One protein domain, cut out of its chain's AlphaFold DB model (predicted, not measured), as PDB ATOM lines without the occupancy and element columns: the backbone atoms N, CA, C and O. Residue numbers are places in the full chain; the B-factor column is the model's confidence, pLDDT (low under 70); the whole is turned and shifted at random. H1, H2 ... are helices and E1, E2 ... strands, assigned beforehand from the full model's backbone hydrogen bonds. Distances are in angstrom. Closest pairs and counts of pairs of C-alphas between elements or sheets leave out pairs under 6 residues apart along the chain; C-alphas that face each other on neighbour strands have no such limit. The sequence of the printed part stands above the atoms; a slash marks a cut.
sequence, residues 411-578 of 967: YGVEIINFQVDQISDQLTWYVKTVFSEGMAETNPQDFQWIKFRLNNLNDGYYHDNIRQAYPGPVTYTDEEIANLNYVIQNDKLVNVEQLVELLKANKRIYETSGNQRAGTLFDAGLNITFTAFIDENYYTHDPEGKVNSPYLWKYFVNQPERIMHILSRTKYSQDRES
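Overview. This is residues 411 to 578 of the 967 residues of the protein "DUF4906 domain-containing protein" of Butyricimonas virosa (UniProt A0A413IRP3). Little regular structure: two small, strongly twisted antiparallel sheets, ordered E1 E5 E4 and E3 E2 E6, share one long helix, H2, over a face of each, and residues 571 to 578 stick out. The printed part has 168 residues, 67 in named elements, class mixed, in order E1 E2 E3 E4 H1 H2 E5 H3 E6. It is compact, radius of gyration of the C-alphas 17.3 A, spanning 51 by 41 by 30 A.

Along the chain. E1, residues 412 to 419, begins at C-alpha (93.773, 68.227, 115.378) and measures 22.9 A; E5 is 527 to 534, 21.4 A; E4 450 to 454. E3 is 437 to 439, E2 428 to 432; E6, 562 to 572, bends by 117 degrees at 567 and ends at C-alpha (96.570, 94.659, 101.224). H2 is 496 to 512, 24.3 A; H1 478 to 483; H3 553 to 556.

Arrangement. Within hydrogen-bond range are N 414 and O 532 (E1, E5), 2.9 A; N 453 and O 531 (E4, E5), 2.9 A; N 430 and O 565 (E2, E6), 3.0 A; and N 438 and O 431 in the hairpin E2 and E3, 2.9 A. H2 is on both sheets, at heights over the sheet of 10.5 A for E1 E5 E4 and 9.3 A for E3 E2 E6; its closest C-alphas to E6 are Val 500 and Leu 567, 6.9 A. H1 is close but not clearly touching H2; H3 is on neither sheet. In H1 and H2 every O i to N i+4 pair is within range; H3 is too short for one.

Size, cuts and confidence. The printed part has no cut; the links E4 to H1, H1 to H2, H2 to E5 and E5 to H3 are long. Residue 464 is under pLDDT 70.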
ATOM      1  N   TYR A 411      91.134  69.596 119.212       95.25
ATOM      2  CA  TYR A 411      92.483  69.149 118.875       95.25
ATOM      3  C   TYR A 411      92.512  68.485 117.492       95.25
ATOM      4  O   TYR A 411      91.647  67.670 117.174       95.25
ATOM      5  N   GLY A 412      93.529  68.812 116.697       93.12
ATOM      6  CA  GLY A 412      93.773  68.227 115.378       93.12
ATOM      7  C   GLY A 412      95.183  67.654 115.260       93.12
ATOM      8  O   GLY A 412      96.079  68.012 116.034       93.12
ATOM      9  N   VAL A 413      95.386  66.757 114.293       92.94
ATOM     10  CA  VAL A 413      96.705  66.218 113.934       92.94
ATOM     11  C   VAL A 413      96.773  66.055 112.425       92.94
ATOM     12  O   VAL A 413      95.966  65.318 111.871       92.94
ATOM     13  N   GLU A 414      97.742  66.684 111.769       94.06
ATOM     14  CA  GLU A 414      97.879  66.652 110.308       94.06
ATOM     15  C   GLU A 414      99.308  66.380 109.855       94.06
ATOM     16  O   GLU A 414     100.258  66.649 110.583       94.06
ATOM     17  N   ILE A 415      99.471  65.841 108.647       93.62
ATOM     18  CA  ILE A 415     100.788  65.671 108.019       93.62
ATOM     19  C   ILE A 415     100.970  66.781 106.990       93.62
ATOM     20  O   ILE A 415     100.095  67.017 106.158       93.62
ATOM     21  N   ILE A 416     102.117  67.455 107.035       94.38
ATOM     22  CA  ILE A 416     102.481  68.495 106.075       94.38
ATOM     23  C   ILE A 416     103.843  68.212 105.457       94.38
ATOM     24  O   ILE A 416     104.776  67.785 106.137       94.38
ATOM     25  N   ASN A 417     103.941  68.496 104.161       93.81
ATOM     26  CA  ASN A 417     105.116  68.235 103.342       93.81
ATOM     27  C   ASN A 417     105.579  69.535 102.690       93.81
ATOM     28  O   ASN A 417     104.758  70.275 102.145       93.81
ATOM     29  N   PHE A 418     106.886  69.779 102.706       95.25
ATOM     30  CA  PHE A 418     107.504  70.920 102.038       95.25
ATOM     31  C   PHE A 418     108.538  70.434 101.030       95.25
ATOM     32  O   PHE A 418     109.530  69.806 101.409       95.25
ATOM     33  N   GLN A 419     108.303  70.737  99.756       94.81
ATOM     34  CA  GLN A 419     109.243  70.460  98.674       94.81
ATOM     35  C   GLN A 419     110.304  71.557  98.580       94.81
ATOM     36  O   GLN A 419     110.037  72.736  98.823       94.81
ATOM     37  N   VAL A 420     111.518  71.179  98.184       95.50
ATOM     38  CA  VAL A 420     112.662  72.103  98.091       95.50
ATOM     39  C   VAL A 420     112.443  73.290  97.137       95.50
ATOM     40  O   VAL A 420     113.088  74.327  97.297       95.50
ATOM     41  N   ASP A 421     111.576  73.163  96.131       94.00
ATOM     42  CA  ASP A 421     111.258  74.212  95.151       94.00
ATOM     43  C   ASP A 421     110.202  75.214  95.648       94.00
ATOM     44  O   ASP A 421     110.120  76.330  95.137       94.00
ATOM     45  N   GLN A 422     109.444  74.849  96.683       94.19
ATOM     46  CA  GLN A 422     108.451  75.701  97.339       94.19
ATOM     47  C   GLN A 422     109.079  76.650  98.372       94.19
ATOM     48  O   GLN A 422     108.448  77.621  98.789       94.19
ATOM     49  N   ILE A 423     110.311  76.373  98.809       95.56
ATOM     50  CA  ILE A 423     110.998  77.129  99.860       95.56
ATOM     51  C   ILE A 423     111.783  78.290  99.240       95.56
ATOM     52  O   ILE A 423     112.639  78.093  98.377       95.56
ATOM     53  N   SER A 424     111.526  79.505  99.729       92.75
ATOM     54  CA  SER A 424     112.207  80.737  99.321       92.75
ATOM     55  C   SER A 424     112.525  81.611 100.532       92.75
ATOM     56  O   SER A 424     111.722  81.704 101.462       92.75
ATOM     57  N   ASP A 425     113.660  82.314 100.502       87.69
ATOM     58  CA  ASP A 425     114.049  83.258 101.558       87.69
ATOM     59  C   ASP A 425     113.049  84.420 101.723       87.69
ATOM     60  O   ASP A 425     112.944  84.976 102.817       87.69
ATOM     61  N   GLN A 426     112.280  84.747 100.675       88.50
ATOM     62  CA  GLN A 426     111.278  85.825 100.677       88.50
ATOM     63  C   GLN A 426     109.942  85.442 101.329       88.50
ATOM     64  O   GLN A 426     109.121  86.319 101.584       88.50
ATOM     65  N   LEU A 427     109.688  84.150 101.547       93.19
ATOM     66  CA  LEU A 427     108.440  83.666 102.135       93.19
ATOM     67  C   LEU A 427     108.571  83.591 103.653       93.19
ATOM     68  O   LEU A 427     109.625  83.236 104.171       93.19
ATOM     69  N   THR A 428     107.514  83.921 104.379       95.12
ATOM     70  CA  THR A 428     107.510  83.929 105.846       95.12
ATOM     71  C   THR A 428     106.343  83.099 106.375       95.12
ATOM     72  O   THR A 428     105.936  82.130 105.738       95.12
ATOM     73  N   TRP A 429     105.822  83.433 107.542       96.44
ATOM     74  CA  TRP A 429     104.560  82.940 108.052       96.44
ATOM     75  C   TRP A 429     103.656  84.111 108.434       96.44
ATOM     76  O   TRP A 429     104.110  85.240 108.646       96.44
ATOM     77  N   TYR A 430     102.363  83.823 108.485       96.94
ATOM     78  CA  TYR A 430     101.320  84.758 108.883       96.94
ATOM     79  C   TYR A 430     100.372  84.055 109.840       96.94
ATOM     80  O   TYR A 430     100.099  82.865 109.666       96.94
ATOM     81  N   VAL A 431      99.866  84.788 110.823       96.88
ATOM     82  CA  VAL A 431      98.836  84.299 111.732       96.88
ATOM     83  C   VAL A 431      97.741  85.344 111.877       96.88
ATOM     84  O   VAL A 431      98.024  86.540 111.876       96.88
ATOM     85  N   LYS A 432      96.501  84.884 112.003       95.94
ATOM     86  CA  LYS A 432      95.345  85.709 112.340       95.94
ATOM     87  C   LYS A 432      94.463  84.940 113.304       95.94
ATOM     88  O   LYS A 432      94.007  83.843 113.001       95.94
ATOM     89  N   THR A 433      94.260  85.493 114.483       96.25
ATOM     90  CA  THR A 433      93.414  84.953 115.542       96.25
ATOM     91  C   THR A 433      92.595  86.104 116.111       96.25
ATOM     92  O   THR A 433      92.730  87.255 115.702       96.25
ATOM     93  N   VAL A 434      91.745  85.810 117.088       95.00
ATOM     94  CA  VAL A 434      90.951  86.836 117.777       95.00
ATOM     95  C   VAL A 434      91.811  87.775 118.638       95.00
ATOM     96  O   VAL A 434      91.328  88.821 119.061       95.00
ATOM     97  N   PHE A 435      93.073  87.408 118.903       95.50
ATOM     98  CA  PHE A 435      93.995  88.162 119.759       95.50
ATOM     99  C   PHE A 435      95.185  88.751 118.989       95.50
ATOM    100  O   PHE A 435      95.576  89.889 119.265       95.50
ATOM    101  N   SER A 436      95.736  88.024 118.012       94.81
ATOM    102  CA  SER A 436      96.913  88.450 117.244       94.81
ATOM    103  C   SER A 436      96.682  88.360 115.743       94.81
ATOM    104  O   SER A 436      96.115  87.392 115.248       94.81
ATOM    105  N   GLU A 437      97.232  89.314 115.000       94.31
ATOM    106  CA  GLU A 437      97.252  89.284 113.540       94.31
ATOM    107  C   GLU A 437      98.585  89.823 113.028       94.31
ATOM    108  O   GLU A 437      99.089  90.834 113.525       94.31
ATOM    109  N   GLY A 438      99.165  89.153 112.034       92.88
ATOM    110  CA  GLY A 438     100.298  89.688 111.299       92.88
ATOM    111  C   GLY A 438     101.294  88.659 110.781       92.88
ATOM    112  O   GLY A 438     101.147  87.446 110.937       92.88
ATOM    113  N   MET A 439     102.321  89.179 110.114       93.12
ATOM    114  CA  MET A 439     103.459  88.407 109.610       93.12
ATOM    115  C   MET A 439     104.561  88.346 110.671       93.12
ATOM    116  O   MET A 439     104.557  89.143 111.602       93.12
ATOM    117  N   ALA A 440     105.560  87.480 110.501       92.50
ATOM    118  CA  ALA A 440     106.702  87.400 111.427       92.50
ATOM    119  C   ALA A 440     107.311  88.775 111.796       92.50
ATOM    120  O   ALA A 440     107.622  89.037 112.953       92.50
ATOM    121  N   GLU A 441     107.423  89.686 110.823       90.25
ATOM    122  CA  GLU A 441     107.999  91.029 110.999       90.25
ATOM    123  C   GLU A 441     107.188  91.936 111.936       90.25
ATOM    124  O   GLU A 441     107.743  92.859 112.531       90.25
ATOM    125  N   THR A 442     105.885  91.681 112.088       90.31
ATOM    126  CA  THR A 442     105.017  92.423 113.011       90.31
ATOM    127  C   THR A 442     104.970  91.790 114.403       90.31
ATOM    128  O   THR A 442     104.237  92.280 115.254       90.31
ATOM    129  N   ASN A 443     105.752  90.727 114.645       92.75
ATOM    130  CA  ASN A 443     105.888  90.032 115.927       92.75
ATOM    131  C   ASN A 443     104.539  89.681 116.606       92.75
ATOM    132  O   ASN A 443     104.312  90.075 117.758       92.75
ATOM    133  N   PRO A 444     103.616  88.977 115.919       94.31
ATOM    134  CA  PRO A 444     102.369  88.523 116.536       94.31
ATOM    135  C   PRO A 444     102.667  87.487 117.630       94.31
ATOM    136  O   PRO A 444     103.634  86.736 117.512       94.31
ATOM    137  N   GLN A 445     101.851  87.424 118.688       95.06
ATOM    138  CA  GLN A 445     102.116  86.538 119.837       95.06
ATOM    139  C   GLN A 445     101.362  85.195 119.784       95.06
ATOM    140  O   GLN A 445     101.874  84.173 120.246       95.06
ATOM    141  N   ASP A 446     100.174  85.145 119.179       95.69
ATOM    142  CA  ASP A 446      99.327  83.945 119.128       95.69
ATOM    143  C   ASP A 446      99.624  83.022 117.929       95.69
ATOM    144  O   ASP A 446      98.783  82.797 117.061       95.69
ATOM    145  N   PHE A 447     100.841  82.477 117.861       94.94
ATOM    146  CA  PHE A 447     101.269  81.562 116.785       94.94
ATOM    147  C   PHE A 447     101.623  80.148 117.261       94.94
ATOM    148  O   PHE A 447     101.988  79.290 116.458       94.94
ATOM    149  N   GLN A 448     101.538  79.879 118.565       94.06
ATOM    150  CA  GLN A 448     101.965  78.603 119.152       94.06
ATOM    151  C   GLN A 448     100.868  77.532 119.184       94.06
ATOM    152  O   GLN A 448     101.114  76.422 119.659       94.06
ATOM    153  N   TRP A 449      99.671  77.842 118.680       96.00
ATOM    154  CA  TRP A 449      98.535  76.918 118.642       96.00
ATOM    155  C   TRP A 449      98.699  75.785 117.613       96.00
ATOM    156  O   TRP A 449      97.930  74.826 117.642       96.00
ATOM    157  N   ILE A 450      99.721  75.843 116.746       97.81
ATOM    158  CA  ILE A 450     100.216  74.687 115.986       97.81
ATOM    159  C   ILE A 450     101.680  74.436 116.333       97.81
ATOM    160  O   ILE A 450     102.514  75.342 116.292       97.81
ATOM    161  N   LYS A 451     101.997  73.175 116.625       97.44
ATOM    162  CA  LYS A 451     103.361  72.704 116.882       97.44
ATOM    163  C   LYS A 451     103.701  71.541 115.964       97.44
ATOM    164  O   LYS A 451     102.848  70.709 115.675       97.44
ATOM    165  N   PHE A 452     104.948  71.454 115.524       97.62
ATOM    166  CA  PHE A 452     105.376  70.516 114.490       97.62
ATOM    167  C   PHE A 452     106.424  69.550 115.027       97.62
ATOM    168  O   PHE A 452     107.367  69.953 115.705       97.62
ATOM    169  N   ARG A 453     106.274  68.269 114.696       95.75
ATOM    170  CA  ARG A 453     107.237  67.205 114.992       95.75
ATOM    171  C   ARG A 453     107.765  66.626 113.690       95.75
ATOM    172  O   ARG A 453     106.969  66.297 112.813       95.75
ATOM    173  N   LEU A 454     109.083  66.484 113.564       96.06
ATOM    174  CA  LEU A 454     109.693  65.848 112.393       96.06
ATOM    175  C   LEU A 454     109.222  64.387 112.274       96.06
ATOM    176  O   LEU A 454     109.227  63.654 113.268       96.06
ATOM    177  N   ASN A 455     108.828  63.957 111.073       94.06
ATOM    178  CA  ASN A 455     108.449  62.562 110.834       94.06
ATOM    179  C   ASN A 455     109.668  61.629 110.812       94.06
ATOM    180  O   ASN A 455     110.798  62.047 110.575       94.06
ATOM    181  N   ASN A 456     109.440  60.332 111.021       91.00
ATOM    182  CA  ASN A 456     110.509  59.337 110.920       91.00
ATOM    183  C   ASN A 456     110.902  59.093 109.464       91.00
ATOM    184  O   ASN A 456     110.035  58.928 108.603       91.00
ATOM    185  N   LEU A 457     112.211  59.007 109.220       89.69
ATOM    186  CA  LEU A 457     112.753  58.494 107.968       89.69
ATOM    187  C   LEU A 457     112.761  56.968 107.997       89.69
ATOM    188  O   LEU A 457     113.369  56.369 108.882       89.69
ATOM    189  N   ASN A 458     112.174  56.359 106.974       84.88
ATOM    190  CA  ASN A 458     112.281  54.934 106.691       84.88
ATOM    191  C   ASN A 458     112.753  54.771 105.245       84.88
ATOM    192  O   ASN A 458     112.219  55.398 104.334       84.88
ATOM    193  N   ASP A 459     113.808  53.980 105.035       86.88
ATOM    194  CA  ASP A 459     114.418  53.757 103.714       86.88
ATOM    195  C   ASP A 459     114.753  55.050 102.935       86.88
ATOM    196  O   ASP A 459     114.752  55.091 101.705       86.88
ATOM    197  N   GLY A 460     115.078  56.124 103.664       89.56
ATOM    198  CA  GLY A 460     115.455  57.421 103.096       89.56
ATOM    199  C   GLY A 460     114.287  58.306 102.649       89.56
ATOM    200  O   GLY A 460     114.551  59.324 102.012       89.56
ATOM    201  N   TYR A 461     113.047  57.949 102.987       92.94
ATOM    202  CA  TYR A 461     111.842  58.746 102.748       92.94
ATOM    203  C   TYR A 461     111.090  59.001 104.049       92.94
ATOM    204  O   TYR A 461     111.104  58.172 104.963       92.94
ATOM    205  N   TYR A 462     110.398  60.130 104.119       91.25
ATOM    206  CA  TYR A 462     109.346  60.291 105.113       91.25
ATOM    207  C   TYR A 462     108.093  59.554 104.643       91.25
ATOM    208  O   TYR A 462     107.721  59.628 103.472       91.25
ATOM    209  N   HIS A 463     107.407  58.858 105.548       76.62
ATOM    210  CA  HIS A 463     106.069  58.364 105.232       76.62
ATOM    211  C   HIS A 463     105.063  59.507 105.337       76.62
ATOM    212  O   HIS A 463     104.787  60.016 106.425       76.62
ATOM    213  N   ASP A 464     104.485  59.855 104.195       69.38
ATOM    214  CA  ASP A 464     103.459  60.881 104.007       69.38
ATOM    215  C   ASP A 464     102.094  60.519 104.623       69.38
ATOM    216  O   ASP A 464     101.228  61.380 104.741       69.38
ATOM    217  N   ASN A 465     101.907  59.265 105.048       75.75
ATOM    218  CA  ASN A 465     100.651  58.746 105.598       75.75
ATOM    219  C   ASN A 465     100.754  58.231 107.050       75.75
ATOM    220  O   ASN A 465      99.802  57.633 107.546       75.75
ATOM    221  N   ILE A 466     101.891  58.427 107.732       87.25
ATOM    222  CA  ILE A 466     102.100  57.952 109.112       87.25
ATOM    223  C   ILE A 466     102.291  59.147 110.046       87.25
ATOM    224  O   ILE A 466     103.331  59.810 110.026       87.25
ATOM    225  N   ARG A 467     101.289  59.412 110.889       90.75
ATOM    226  CA  ARG A 467     101.346  60.458 111.917       90.75
ATOM    227  C   ARG A 467     102.279  60.029 113.048       90.75
ATOM    228  O   ARG A 467     102.352  58.855 113.405       90.75
ATOM    229  N   GLN A 468     102.996  60.984 113.628       90.19
ATOM    230  CA  GLN A 468     103.736  60.755 114.866       90.19
ATOM    231  C   GLN A 468     102.807  60.908 116.079       90.19
ATOM    232  O   GLN A 468     101.898  61.737 116.071       90.19
ATOM    233  N   ALA A 469     103.052  60.146 117.147       88.56
ATOM    234  CA  ALA A 469     102.375  60.372 118.426       88.56
ATOM    235  C   ALA A 469     102.752  61.748 119.006       88.56
ATOM    236  O   ALA A 469     103.838  62.263 118.730       88.56
ATOM    237  N   TYR A 470     101.891  62.350 119.824       89.94
ATOM    238  CA  TYR A 470     102.246  63.590 120.515       89.94
ATOM    239  C   TYR A 470     103.336  63.303 121.567       89.94
ATOM    240  O   TYR A 470     103.139  62.412 122.390       89.94
ATOM    241  N   PRO A 471     104.491  63.997 121.552       89.19
ATOM    242  CA  PRO A 471     105.604  63.703 122.461       89.19
ATOM    243  C   PRO A 471     105.447  64.359 123.849       89.19
ATOM    244  O   PRO A 471     106.406  64.409 124.615       89.19
ATOM    245  N   GLY A 472     104.272  64.912 124.163       88.81
ATOM    246  CA  GLY A 472     104.095  65.853 125.267       88.81
ATOM    247  C   GLY A 472     104.480  67.289 124.870       88.81
ATOM    248  O   GLY A 472     104.857  67.549 123.726       88.81
ATOM    249  N   PRO A 473     104.400  68.256 125.800       90.44
ATOM    250  CA  PRO A 473     104.564  69.685 125.510       90.44
ATOM    251  C   PRO A 473     106.027  70.137 125.321       90.44
ATOM    252  O   PRO A 473     106.307  71.335 125.354       90.44
ATOM    253  N   VAL A 474     106.971  69.208 125.155       91.94
ATOM    254  CA  VAL A 474     108.410  69.501 125.091       91.94
ATOM    255  C   VAL A 474     108.774  70.120 123.736       91.94
ATOM    256  O   VAL A 474     108.461  69.562 122.685       91.94
ATOM    257  N   THR A 475     109.467  71.261 123.757       95.81
ATOM    258  CA  THR A 475     109.854  72.038 122.565       95.81
ATOM    259  C   THR A 475     111.366  72.238 122.474       95.81
ATOM    260  O   THR A 475     112.075  72.163 123.481       95.81
ATOM    261  N   TYR A 476     111.866  72.466 121.259       97.12
ATOM    262  CA  TYR A 476     113.236  72.921 121.030       97.12
ATOM    263  C   TYR A 476     113.391  74.411 121.360       97.12
ATOM    264  O   TYR A 476     112.497  75.212 121.077       97.12
ATOM    265  N   THR A 477     114.552  74.798 121.892       96.81
ATOM    266  CA  THR A 477     114.965  76.211 121.924       96.81
ATOM    267  C   THR A 477     115.712  76.593 120.644       96.81
ATOM    268  O   THR A 477     116.283  75.736 119.966       96.81
ATOM    269  N   ASP A 478     115.774  77.886 120.328       96.00
ATOM    270  CA  ASP A 478     116.499  78.360 119.138       96.00
ATOM    271  C   ASP A 478     118.003  78.052 119.217       96.00
ATOM    272  O   ASP A 478     118.629  77.706 118.215       96.00
ATOM    273  N   GLU A 479     118.581  78.100 120.423       96.81
ATOM    274  CA  GLU A 479     119.975  77.718 120.674       96.81
ATOM    275  C   GLU A 479     120.208  76.222 120.409       96.81
ATOM    276  O   GLU A 479     121.206  75.851 119.788       96.81
ATOM    277  N   GLU A 480     119.285  75.352 120.833       96.88
ATOM    278  CA  GLU A 480     119.358  73.920 120.535       96.88
ATOM    279  C   GLU A 480     119.305  73.665 119.021       96.88
ATOM    280  O   GLU A 480     120.131  72.913 118.502       96.88
ATOM    281  N   ILE A 481     118.388  74.324 118.301       96.94
ATOM    282  CA  ILE A 481     118.252  74.198 116.841       96.94
ATOM    283  C   ILE A 481     119.532  74.646 116.126       96.94
ATOM    284  O   ILE A 481     120.028  73.941 115.239       96.94
ATOM    285  N   ALA A 482     120.094  75.790 116.524       94.62
ATOM    286  CA  ALA A 482     121.327  76.315 115.949       94.62
ATOM    287  C   ALA A 482     122.521  75.378 116.200       94.62
ATOM    288  O   ALA A 482     123.285  75.091 115.278       94.62
ATOM    289  N   ASN A 483     122.650  74.829 117.413       96.38
ATOM    290  CA  ASN A 483     123.704  73.868 117.763       96.38
ATOM    291  C   ASN A 483     123.597  72.544 116.986       96.38
ATOM    292  O   ASN A 483     124.605  71.875 116.751       96.38
ATOM    293  N   LEU A 484     122.388  72.176 116.553       95.88
ATOM    294  CA  LEU A 484     122.126  71.032 115.677       95.88
ATOM    295  C   LEU A 484     122.318  71.354 114.184       95.88
ATOM    296  O   LEU A 484     122.007  70.521 113.334       95.88
ATOM    297  N   ASN A 485     122.827  72.545 113.847       94.44
ATOM    298  CA  ASN A 485     122.952  73.039 112.474       94.44
ATOM    299  C   ASN A 485     121.642  72.908 111.679       94.44
ATOM    300  O   ASN A 485     121.670  72.571 110.497       94.44
ATOM    301  N   TYR A 486     120.495  73.150 112.326       95.44
ATOM    302  CA  TYR A 486     119.165  73.063 111.709       95.44
ATOM    303  C   TYR A 486     118.774  71.656 111.203       95.44
ATOM    304  O   TYR A 486     117.833  71.515 110.420       95.44
ATOM    305  N   VAL A 487     119.451  70.603 111.678       95.06
ATOM    306  CA  VAL A 487     119.118  69.190 111.423       95.06
ATOM    307  C   VAL A 487     118.639  68.553 112.731       95.06
ATOM    308  O   VAL A 487     119.387  67.879 113.440       95.06
ATOM    309  N   ILE A 488     117.384  68.833 113.083       95.88
ATOM    310  CA  ILE A 488     116.753  68.378 114.332       95.88
ATOM    311  C   ILE A 488     116.400  66.881 114.317       95.88
ATOM    312  O   ILE A 488     116.390  66.237 113.267       95.88
ATOM    313  N   GLN A 489     116.080  66.333 115.494       92.88
ATOM    314  CA  GLN A 489     115.509  64.992 115.641       92.88
ATOM    315  C   GLN A 489     113.977  65.049 115.770       92.88
ATOM    316  O   GLN A 489     113.348  66.102 115.671       92.88
ATOM    317  N   ASN A 490     113.362  63.885 115.962       90.50
ATOM    318  CA  ASN A 490     111.917  63.698 116.068       90.50
ATOM    319  C   ASN A 490     111.414  63.675 117.524       90.50
ATOM    320  O   ASN A 490     110.326  63.171 117.765       90.50
ATOM    321  N   ASP A 491     112.191  64.093 118.515       91.12
ATOM    322  CA  ASP A 491     111.890  63.908 119.943       91.12
ATOM    323  C   ASP A 491     111.141  65.091 120.575       91.12
ATOM    324  O   ASP A 491     110.407  64.891 121.542       91.12
ATOM    325  N   LYS A 492     111.270  66.298 120.010       95.06
ATOM    326  CA  LYS A 492     110.602  67.515 120.494       95.06
ATOM    327  C   LYS A 492     109.827  68.236 119.391       95.06
ATOM    328  O   LYS A 492     109.941  67.929 118.204       95.06
ATOM    329  N   LEU A 493     109.028  69.208 119.817       96.94
ATOM    330  CA  LEU A 493     108.215  70.063 118.962       96.94
ATOM    331  C   LEU A 493     108.942  71.359 118.577       96.94
ATOM    332  O   LEU A 493     109.738  71.888 119.353       96.94
ATOM    333  N   VAL A 494     108.600  71.908 117.414       98.00
ATOM    334  CA  VAL A 494     108.954  73.274 116.993       98.00
ATOM    335  C   VAL A 494     107.691  74.087 116.713       98.00
ATOM    336  O   VAL A 494     106.661  73.522 116.342       98.00
ATOM    337  N   ASN A 495     107.741  75.404 116.899       97.00
ATOM    338  CA  ASN A 495     106.655  76.312 116.498       97.00
ATOM    339  C   ASN A 495     106.805  76.743 115.018       97.00
ATOM    340  O   ASN A 495     107.736  76.314 114.333       97.00
ATOM    341  N   VAL A 496     105.889  77.570 114.499       97.50
ATOM    342  CA  VAL A 496     105.923  77.996 113.083       97.50
ATOM    343  C   VAL A 496     107.134  78.868 112.732       97.50
ATOM    344  O   VAL A 496     107.674  78.742 111.634       97.50
ATOM    345  N   GLU A 497     107.597  79.707 113.657       95.94
ATOM    346  CA  GLU A 497     108.774  80.554 113.456       95.94
ATOM    347  C   GLU A 497     110.026  79.693 113.259       95.94
ATOM    348  O   GLU A 497     110.716  79.795 112.241       95.94
ATOM    349  N   GLN A 498     110.241  78.755 114.180       97.38
ATOM    350  CA  GLN A 498     111.319  77.775 114.121       97.38
ATOM    351  C   GLN A 498     111.212  76.882 112.882       97.38
ATOM    352  O   GLN A 498     112.220  76.614 112.231       97.38
ATOM    353  N   LEU A 499     110.003  76.439 112.520       97.81
ATOM    354  CA  LEU A 499     109.765  75.646 111.313       97.81
ATOM    355  C   LEU A 499     110.211  76.398 110.053       97.81
ATOM    356  O   LEU A 499     110.930  75.833 109.230       97.81
ATOM    357  N   VAL A 500     109.803  77.658 109.885       97.50
ATOM    358  CA  VAL A 500     110.167  78.443 108.697       97.50
ATOM    359  C   VAL A 500     111.678  78.656 108.621       97.50
ATOM    360  O   VAL A 500     112.248  78.489 107.540       97.50
ATOM    361  N   GLU A 501     112.346  78.951 109.740       96.50
ATOM    362  CA  GLU A 501     113.807  79.101 109.736       96.50
ATOM    363  C   GLU A 501     114.523  77.771 109.462       96.50
ATOM    364  O   GLU A 501     115.463  77.740 108.670       96.50
ATOM    365  N   LEU A 502     114.038  76.650 110.010       97.31
ATOM    366  CA  LEU A 502     114.541  75.309 109.689       97.31
ATOM    367  C   LEU A 502     114.456  75.022 108.185       97.31
ATOM    368  O   LEU A 502     115.439  74.575 107.589       97.31
ATOM    369  N   LEU A 503     113.309  75.292 107.554       97.81
ATOM    370  CA  LEU A 503     113.108  75.071 106.120       97.81
ATOM    371  C   LEU A 503     114.067  75.931 105.283       97.81
ATOM    372  O   LEU A 503     114.725  75.417 104.374       97.81
ATOM    373  N   LYS A 504     114.202  77.222 105.615       97.19
ATOM    374  CA  LYS A 504     115.121  78.143 104.929       97.19
ATOM    375  C   LYS A 504     116.582  77.743 105.106       97.19
ATOM    376  O   LYS A 504     117.321  77.689 104.125       97.19
ATOM    377  N   ALA A 505     117.006  77.412 106.322       96.50
ATOM    378  CA  ALA A 505     118.373  76.982 106.593       96.50
ATOM    379  C   ALA A 505     118.730  75.711 105.806       96.50
ATOM    380  O   ALA A 505     119.762  75.669 105.136       96.50
ATOM    381  N   ASN A 506     117.841  74.711 105.789       97.06
ATOM    382  CA  ASN A 506     118.042  73.484 105.014       97.06
ATOM    383  C   ASN A 506     118.109  73.750 103.504       97.06
ATOM    384  O   ASN A 506     118.960  73.179 102.820       97.06
ATOM    385  N   LYS A 507     117.274  74.659 102.980       96.81
ATOM    386  CA  LYS A 507     117.335  75.114 101.583       96.81
ATOM    387  C   LYS A 507     118.680  75.772 101.251       96.81
ATOM    388  O   LYS A 507     119.296  75.406 100.251       96.81
ATOM    389  N   ARG A 508     119.185  76.660 102.112       95.75
ATOM    390  CA  ARG A 508     120.507  77.293 101.937       95.75
ATOM    391  C   ARG A 508     121.640  76.261 101.953       95.75
ATOM    392  O   ARG A 508     122.540  76.330 101.117       95.75
ATOM    393  N   ILE A 509     121.607  75.283 102.863       95.06
ATOM    394  CA  ILE A 509     122.608  74.197 102.928       95.06
ATOM    395  C   ILE A 509     122.564  73.340 101.651       95.06
ATOM    396  O   ILE A 509     123.604  73.030 101.065       95.06
ATOM    397  N   TYR A 510     121.365  72.997 101.176       96.25
ATOM    398  CA  TYR A 510     121.179  72.249  99.933       96.25
ATOM    399  C   TYR A 510     121.780  72.982  98.724       96.25
ATOM    400  O   TYR A 510     122.522  72.390  97.944       96.25
ATOM    401  N   GLU A 511     121.532  74.285  98.585       95.50
ATOM    402  CA  GLU A 511     122.043  75.075  97.459       95.50
ATOM    403  C   GLU A 511     123.559  75.302  97.542       95.50
ATOM    404  O   GLU A 511     124.277  75.115  96.558       95.50
ATOM    405  N   THR A 512     124.074  75.640  98.728       94.69
ATOM    406  CA  THR A 512     125.514  75.891  98.939       94.69
ATOM    407  C   THR A 512     126.375  74.638  98.782       94.69
ATOM    408  O   THR A 512     127.537  74.740  98.390       94.69
ATOM    409  N   SER A 513     125.808  73.451  99.014       93.25
ATOM    410  CA  SER A 513     126.467  72.160  98.777       93.25
ATOM    411  C   SER A 513     126.401  71.680  97.317       93.25
ATOM    412  O   SER A 513     126.843  70.571  97.014       93.25
ATOM    413  N   GLY A 514     125.880  72.494  96.392       93.50
ATOM    414  CA  GLY A 514     125.725  72.113  94.988       93.50
ATOM    415  C   GLY A 514     124.562  71.146  94.764       93.50
ATOM    416  O   GLY A 514     124.705  70.176  94.013       93.50
ATOM    417  N   ASN A 515     123.424  71.410  95.414       93.88
ATOM    418  CA  ASN A 515     122.189  70.623  95.355       93.88
ATOM    419  C   ASN A 515     122.353  69.192  95.896       93.88
ATOM    420  O   ASN A 515     121.774  68.238  95.368       93.88
ATOM    421  N   GLN A 516     123.162  69.033  96.947       93.06
ATOM    422  CA  GLN A 516     123.363  67.761  97.639       93.06
ATOM    423  C   GLN A 516     122.525  67.729  98.920       93.06
ATOM    424  O   GLN A 516     122.548  68.657  99.719       93.06
ATOM    425  N   ARG A 517     121.792  66.635  99.156       92.00
ATOM    426  CA  ARG A 517     120.929  66.506 100.350       92.00
ATOM    427  C   ARG A 517     121.677  66.139 101.639       92.00
ATOM    428  O   ARG A 517     121.086  66.138 102.714       92.00
ATOM    429  N   ALA A 518     122.951  65.756 101.547       90.94
ATOM    430  CA  ALA A 518     123.726  65.334 102.711       90.94
ATOM    431  C   ALA A 518     123.869  66.488 103.717       90.94
ATOM    432  O   ALA A 518     124.273  67.583 103.340       90.94
ATOM    433  N   GLY A 519     123.555  66.232 104.991       90.31
ATOM    434  CA  GLY A 519     123.564  67.270 106.030       90.31
ATOM    435  C   GLY A 519     122.335  68.184 106.017       90.31
ATOM    436  O   GLY A 519     122.384  69.250 106.615       90.31
ATOM    437  N   THR A 520     121.254  67.774 105.349       95.81
ATOM    438  CA  THR A 520     119.944  68.442 105.392       95.81
ATOM    439  C   THR A 520     118.867  67.480 105.892       95.81
ATOM    440  O   THR A 520     119.086  66.270 105.955       95.81
ATOM    441  N   LEU A 521     117.690  68.020 106.192       96.19
ATOM    442  CA  LEU A 521     116.465  67.272 106.471       96.19
ATOM    443  C   LEU A 521     115.756  66.774 105.198       96.19
ATOM    444  O   LEU A 521     114.743  66.096 105.311       96.19
ATOM    445  N   PHE A 522     116.236  67.095 103.990       96.62
ATOM    446  CA  PHE A 522     115.576  66.633 102.767       96.62
ATOM    447  C   PHE A 522     115.716  65.122 102.593       96.62
ATOM    448  O   PHE A 522     116.822  64.568 102.582       96.62
ATOM    449  N   ASP A 523     114.583  64.465 102.382       95.06
ATOM    450  CA  ASP A 523     114.537  63.053 102.048       95.06
ATOM    451  C   ASP A 523     114.968  62.784 100.594       95.06
ATOM    452  O   ASP A 523     115.423  63.665  99.852       95.06
ATOM    453  N   ALA A 524     114.864  61.530 100.159       93.75
ATOM    454  CA  ALA A 524     115.250  61.159  98.808       93.75
ATOM    455  C   ALA A 524     114.357  61.741  97.697       93.75
ATOM    456  O   ALA A 524     114.826  61.836  96.560       93.75
ATOM    457  N   GLY A 525     113.137  62.168  98.027       93.81
ATOM    458  CA  GLY A 525     112.208  62.882  97.153       93.81
ATOM    459  C   GLY A 525     112.266  64.406  97.293       93.81
ATOM    460  O   GLY A 525     111.390  65.075  96.752       93.81
ATOM    461  N   LEU A 526     113.273  64.944  97.996       95.56
ATOM    462  CA  LEU A 526     113.461  66.375  98.272       95.56
ATOM    463  C   LEU A 526     112.320  67.010  99.090       95.56
ATOM    464  O   LEU A 526     112.056  68.209  98.972       95.56
ATOM    465  N   ASN A 527     111.687  66.213  99.958       94.88
ATOM    466  CA  ASN A 527     110.698  66.666 100.930       94.88
ATOM    467  C   ASN A 527     111.283  66.795 102.333       94.88
ATOM    468  O   ASN A 527     112.164  66.030 102.723       94.88
ATOM    469  N   ILE A 528     110.674  67.668 103.132       95.94
ATOM    470  CA  ILE A 528     110.705  67.590 104.596       95.94
ATOM    471  C   ILE A 528     109.264  67.414 105.082       95.94
ATOM    472  O   ILE A 528     108.387  68.186 104.690       95.94
ATOM    473  N   THR A 529     109.017  66.390 105.901       95.69
ATOM    474  CA  THR A 529     107.673  66.046 106.400       95.69
ATOM    475  C   THR A 529     107.569  66.242 107.904       95.69
ATOM    476  O   THR A 529     108.415  65.759 108.663       95.69
ATOM    477  N   PHE A 530     106.491  66.890 108.335       96.06
ATOM    478  CA  PHE A 530     106.166  67.090 109.741       96.06
ATOM    479  C   PHE A 530     104.760  66.585 110.065       96.06
ATOM    480  O   PHE A 530     103.837  66.727 109.264       96.06
ATOM    481  N   THR A 531     104.588  66.077 111.283       95.69
ATOM    482  CA  THR A 531     103.280  65.926 111.921       95.69
ATOM    483  C   THR A 531     102.989  67.209 112.696       95.69
ATOM    484  O   THR A 531     103.710  67.552 113.634       95.69
ATOM    485  N   ALA A 532     101.955  67.934 112.284       96.56
ATOM    486  CA  ALA A 532     101.421  69.114 112.943       96.56
ATOM    487  C   ALA A 532     100.406  68.703 114.018       96.56
ATOM    488  O   ALA A 532      99.467  67.962 113.738       96.56
ATOM    489  N   PHE A 533     100.574  69.210 115.233       96.38
ATOM    490  CA  PHE A 533      99.641  69.085 116.346       96.38
ATOM    491  C   PHE A 533      98.957  70.426 116.555       96.38
ATOM    492  O   PHE A 533      99.612  71.415 116.884       96.38
ATOM    493  N   ILE A 534      97.645  70.446 116.350       97.00
ATOM    494  CA  ILE A 534      96.825  71.651 116.400       97.00
ATOM    495  C   ILE A 534      96.085  71.672 117.726       97.00
ATOM    496  O   ILE A 534      95.369  70.722 118.045       97.00
ATOM    497  N   ASP A 535      96.288  72.707 118.524       96.25
ATOM    498  CA  ASP A 535      95.577  72.878 119.783       96.25
ATOM    499  C   ASP A 535      94.105  73.228 119.529       96.25
ATOM    500  O   ASP A 535      93.725  73.739 118.474       96.25
ATOM    501  N   GLU A 536      93.245  72.923 120.497       95.00
ATOM    502  CA  GLU A 536      91.864  73.400 120.469       95.00
ATOM    503  C   GLU A 536      91.811  74.933 120.372       95.00
ATOM    504  O   GLU A 536      92.699  75.643 120.859       95.00
ATOM    505  N   ASN A 537      90.765  75.465 119.743       97.00
ATOM    506  CA  ASN A 537      90.506  76.901 119.686       97.00
ATOM    507  C   ASN A 537      89.868  77.374 121.002       97.00
ATOM    508  O   ASN A 537      88.707  77.775 121.068       97.00
ATOM    509  N   TYR A 538      90.632  77.209 122.082       95.56
ATOM    510  CA  TYR A 538      90.258  77.535 123.448       95.56
ATOM    511  C   TYR A 538      91.434  78.204 124.150       95.56
ATOM    512  O   TYR A 538      92.533  77.653 124.204       95.56
ATOM    513  N   TYR A 539      91.179  79.359 124.755       94.62
ATOM    514  CA  TYR A 539      92.200  80.153 125.425       94.62
ATOM    515  C   TYR A 539      91.970  80.173 126.934       94.62
ATOM    516  O   TYR A 539      90.867  80.421 127.418       94.62
ATOM    517  N   THR A 540      93.032  79.917 127.694       91.69
ATOM    518  CA  THR A 540      93.044  80.084 129.160       91.69
ATOM    519  C   THR A 540      93.594  81.445 129.585       91.69
ATOM    520  O   THR A 540      93.397  81.856 130.724       91.69
ATOM    521  N   HIS A 541      94.274  82.134 128.672       92.62
ATOM    522  CA  HIS A 541      94.802  83.486 128.808       92.62
ATOM    523  C   HIS A 541      94.868  84.131 127.418       92.62
ATOM    524  O   HIS A 541      94.938  83.417 126.418       92.62
ATOM    525  N   ASP A 542      94.831  85.461 127.360       94.81
ATOM    526  CA  ASP A 542      95.103  86.212 126.133       94.81
ATOM    527  C   ASP A 542      96.613  86.148 125.820       94.81
ATOM    528  O   ASP A 542      97.404  86.617 126.650       94.81
ATOM    529  N   PRO A 543      97.032  85.600 124.664       93.88
ATOM    530  CA  PRO A 543      98.441  85.522 124.269       93.88
ATOM    531  C   PRO A 543      99.146  86.882 124.160       93.88
ATOM    532  O   PRO A 543     100.359  86.958 124.323       93.88
ATOM    533  N   GLU A 544      98.404  87.962 123.913       92.88
ATOM    534  CA  GLU A 544      98.935  89.329 123.843       92.88
ATOM    535  C   GLU A 544      98.896  90.050 125.199       92.88
ATOM    536  O   GLU A 544      99.443  91.144 125.344       92.88
ATOM    537  N   GLY A 545      98.222  89.472 126.200       92.38
ATOM    538  CA  GLY A 545      98.053  90.064 127.529       92.38
ATOM    539  C   GLY A 545      97.220  91.353 127.564       92.38
ATOM    540  O   GLY A 545      97.285  92.087 128.552       92.38
ATOM    541  N   LYS A 546      96.442  91.649 126.514       90.62
ATOM    542  CA  LYS A 546      95.593  92.851 126.400       90.62
ATOM    543  C   LYS A 546      94.273  92.685 127.155       90.62
ATOM    544  O   LYS A 546      93.745  93.653 127.702       90.62
ATOM    545  N   VAL A 547      93.751  91.463 127.215       90.44
ATOM    546  CA  VAL A 547      92.504  91.085 127.877       90.44
ATOM    547  C   VAL A 547      92.814  90.228 129.100       90.44
ATOM    548  O   VAL A 547      93.271  89.093 129.001       90.44
ATOM    549  N   ASN A 548      92.502  90.756 130.283       88.19
ATOM    550  CA  ASN A 548      92.563  90.009 131.536       88.19
ATOM    551  C   ASN A 548      91.144  89.832 132.086       88.19
ATOM    552  O   ASN A 548      90.620  90.720 132.759       88.19
ATOM    553  N   SER A 549      90.505  88.709 131.754       86.69
ATOM    554  CA  SER A 549      89.129  88.404 132.157       86.69
ATOM    555  C   SER A 549      88.996  86.953 132.626       86.69
ATOM    556  O   SER A 549      89.458  86.051 131.923       86.69
ATOM    557  N   PRO A 550      88.303  86.684 133.750       83.69
ATOM    558  CA  PRO A 550      87.958  85.318 134.152       83.69
ATOM    559  C   PRO A 550      86.952  84.650 133.194       83.69
ATOM    560  O   PRO A 550      86.748  83.441 133.268       83.69
ATOM    561  N   TYR A 551      86.339  85.412 132.280       92.00
ATOM    562  CA  TYR A 551      85.351  84.944 131.302       92.00
ATOM    563  C   TYR A 551      85.882  85.042 129.867       92.00
ATOM    564  O   TYR A 551      85.131  85.349 128.940       92.00
ATOM    565  N   LEU A 552      87.183  84.788 129.685       94.50
ATOM    566  CA  LEU A 552      87.883  84.915 128.402       94.50
ATOM    567  C   LEU A 552      87.207  84.146 127.255       94.50
ATOM    568  O   LEU A 552      87.287  84.569 126.108       94.50
ATOM    569  N   TRP A 553      86.480  83.067 127.558       95.62
ATOM    570  CA  TRP A 553      85.716  82.303 126.567       95.62
ATOM    571  C   TRP A 553      84.769  83.152 125.720       95.62
ATOM    572  O   TRP A 553      84.607  82.866 124.540       95.62
ATOM    573  N   LYS A 554      84.225  84.246 126.262       96.00
ATOM    574  CA  LYS A 554      83.353  85.168 125.521       96.00
ATOM    575  C   LYS A 554      84.044  85.855 124.336       96.00
ATOM    576  O   LYS A 554      83.353  86.322 123.440       96.00
ATOM    577  N   TYR A 555      85.378  85.906 124.324       95.62
ATOM    578  CA  TYR A 555      86.171  86.581 123.293       95.62
ATOM    579  C   TYR A 555      86.543  85.685 122.113       95.62
ATOM    580  O   TYR A 555      86.859  86.214 121.057       95.62
ATOM    581  N   PHE A 556      86.538  84.356 122.277       95.75
ATOM    582  CA  PHE A 556      87.020  83.431 121.241       95.75
ATOM    583  C   PHE A 556      85.956  82.474 120.692       95.75
ATOM    584  O   PHE A 556      86.201  81.806 119.690       95.75
ATOM    585  N   VAL A 557      84.779  82.383 121.319       96.62
ATOM    586  CA  VAL A 557      83.648  81.599 120.791       96.62
ATOM    587  C   VAL A 557      82.831  82.409 119.790       96.62
ATOM    588  O   VAL A 557      82.741  83.632 119.914       96.62
ATOM    589  N   ASN A 558      82.200  81.729 118.829       93.94
ATOM    590  CA  ASN A 558      81.432  82.362 117.744       93.94
ATOM    591  C   ASN A 558      82.220  83.457 116.996       93.94
ATOM    592  O   ASN A 558      81.644  84.444 116.537       93.94
ATOM    593  N   GLN A 559      83.543  83.315 116.932       93.38
ATOM    594  CA  GLN A 559      84.434  84.222 116.216       93.38
ATOM    595  C   GLN A 559      84.770  83.675 114.824       93.38
ATOM    596  O   GLN A 559      84.632  82.466 114.606       93.38
ATOM    597  N   PRO A 560      85.245  84.523 113.897       89.88
ATOM    598  CA  PRO A 560      85.819  84.058 112.637       89.88
ATOM    599  C   PRO A 560      86.899  82.985 112.838       89.88
ATOM    600  O   PRO A 560      87.500  82.873 113.913       89.88
ATOM    601  N   GLU A 561      87.152  82.190 111.800       92.81
ATOM    602  CA  GLU A 561      88.208  81.188 111.819       92.81
ATOM    603  C   GLU A 561      89.579  81.805 112.129       92.81
ATOM    604  O   GLU A 561      89.939  82.870 111.623       92.81
ATOM    605  N   ARG A 562      90.385  81.100 112.933       95.75
ATOM    606  CA  ARG A 562      91.796  81.451 113.101       95.75
ATOM    607  C   ARG A 562      92.643  80.795 112.021       95.75
ATOM    608  O   ARG A 562      92.405  79.648 111.637       95.75
ATOM    609  N   ILE A 563      93.642  81.519 111.542       96.62
ATOM    610  CA  ILE A 563      94.383  81.209 110.327       96.62
ATOM    611  C   ILE A 563      95.880  81.180 110.628       96.62
ATOM    612  O   ILE A 563      96.401  82.040 111.337       96.62
ATOM    613  N   MET A 564      96.590  80.205 110.054       97.75
ATOM    614  CA  MET A 564      98.052  80.197 109.977       97.75
ATOM    615  C   MET A 564      98.495  79.867 108.556       97.75
ATOM    616  O   MET A 564      98.133  78.829 108.003       97.75
ATOM    617  N   HIS A 565      99.335  80.720 107.978       97.44
ATOM    618  CA  HIS A 565      99.978  80.472 106.693       97.44
ATOM    619  C   HIS A 565     101.464  80.192 106.885       97.44
ATOM    620  O   HIS A 565     102.148  80.919 107.604       97.44
ATOM    621  N   ILE A 566     101.969  79.177 106.190       97.81
ATOM    622  CA  ILE A 566     103.366  78.748 106.244       97.81
ATOM    623  C   ILE A 566     103.983  78.902 104.855       97.81
ATOM    624  O   ILE A 566     103.389  78.480 103.857       97.81
ATOM    625  N   LEU A 567     105.180  79.498 104.809       96.88
ATOM    626  CA  LEU A 567     105.852  79.934 103.583       96.88
ATOM    627  C   LEU A 567     104.917  80.813 102.741       96.88
ATOM    628  O   LEU A 567     104.505  80.449 101.640       96.88
ATOM    629  N   SER A 568     104.556  81.962 103.303       95.25
ATOM    630  CA  SER A 568     103.529  82.852 102.780       95.25
ATOM    631  C   SER A 568     104.009  84.278 102.526       95.25
ATOM    632  O   SER A 568     105.078  84.700 102.977       95.25
ATOM    633  N   ARG A 569     103.182  85.021 101.786       94.00
ATOM    634  CA  ARG A 569     103.259  86.470 101.602       94.00
ATOM    635  C   ARG A 569     101.850  87.062 101.633       94.00
ATOM    636  O   ARG A 569     100.936  86.484 101.045       94.00
ATOM    637  N   THR A 570     101.715  88.224 102.260       93.00
ATOM    638  CA  THR A 570     100.453  88.967 102.383       93.00
ATOM    639  C   THR A 570     100.551  90.305 101.653       93.00
ATOM    640  O   THR A 570     101.603  90.950 101.669       93.00
ATOM    641  N   LYS A 571      99.461  90.720 101.009       93.69
ATOM    642  CA  LYS A 571      99.268  92.053 100.428       93.69
ATOM    643  C   LYS A 571      97.902  92.604 100.838       93.69
ATOM    644  O   LYS A 571      96.981  91.823 101.062       93.69
ATOM    645  N   TYR A 572      97.788  93.926 100.874       93.31
ATOM    646  CA  TYR A 572      96.570  94.659 101.224       93.31
ATOM    647  C   TYR A 572      96.183  95.583 100.069       93.31
ATOM    648  O   TYR A 572      97.074  96.078  99.372       93.31
ATOM    649  N   SER A 573      94.887  95.831  99.887       94.69
ATOM    650  CA  SER A 573      94.397  96.944  99.072       94.69
ATOM    651  C   SER A 573      94.801  98.287  99.684       94.69
ATOM    652  O   SER A 573      95.260  98.371 100.828       94.69
ATOM    653  N   GLN A 574      94.628  99.366  98.917       93.19
ATOM    654  CA  GLN A 574      94.986 100.707  99.372       93.19
ATOM    655  C   GLN A 574      94.173 101.152 100.598       93.19
ATOM    656  O   GLN A 574      94.710 101.868 101.440       93.19
ATOM    657  N   ASP A 575      92.906 100.747 100.701       91.81
ATOM    658  CA  ASP A 575      92.034 101.001 101.860       91.81
ATOM    659  C   ASP A 575      92.117  99.928 102.954       91.81
ATOM    660  O   ASP A 575      91.607 100.134 104.051       91.81
ATOM    661  N   ARG A 576      92.812  98.819 102.670       92.25
ATOM    662  CA  ARG A 576      92.987  97.646 103.533       92.25
ATOM    663  C   ARG A 576      91.714  96.848 103.830       92.25
ATOM    664  O   ARG A 576      91.781  95.948 104.664       92.25
ATOM    665  N   GLU A 577      90.615  97.111 103.128       93.31
ATOM    666  CA  GLU A 577      89.381  96.318 103.241       93.31
ATOM    667  C   GLU A 577      89.481  94.980 102.482       93.31
ATOM    668  O   GLU A 577      88.743  94.030 102.751       93.31
ATOM    669  N   SER A 578      90.460  94.867 101.579       95.88
ATOM    670  CA  SER A 578      90.773  93.647 100.844       95.88
ATOM    671  C   SER A 578      92.187  93.149 101.144       95.88
ATOM    672  O   SER A 578      93.162  93.909 101.174       95.88
TER     673      SER A 578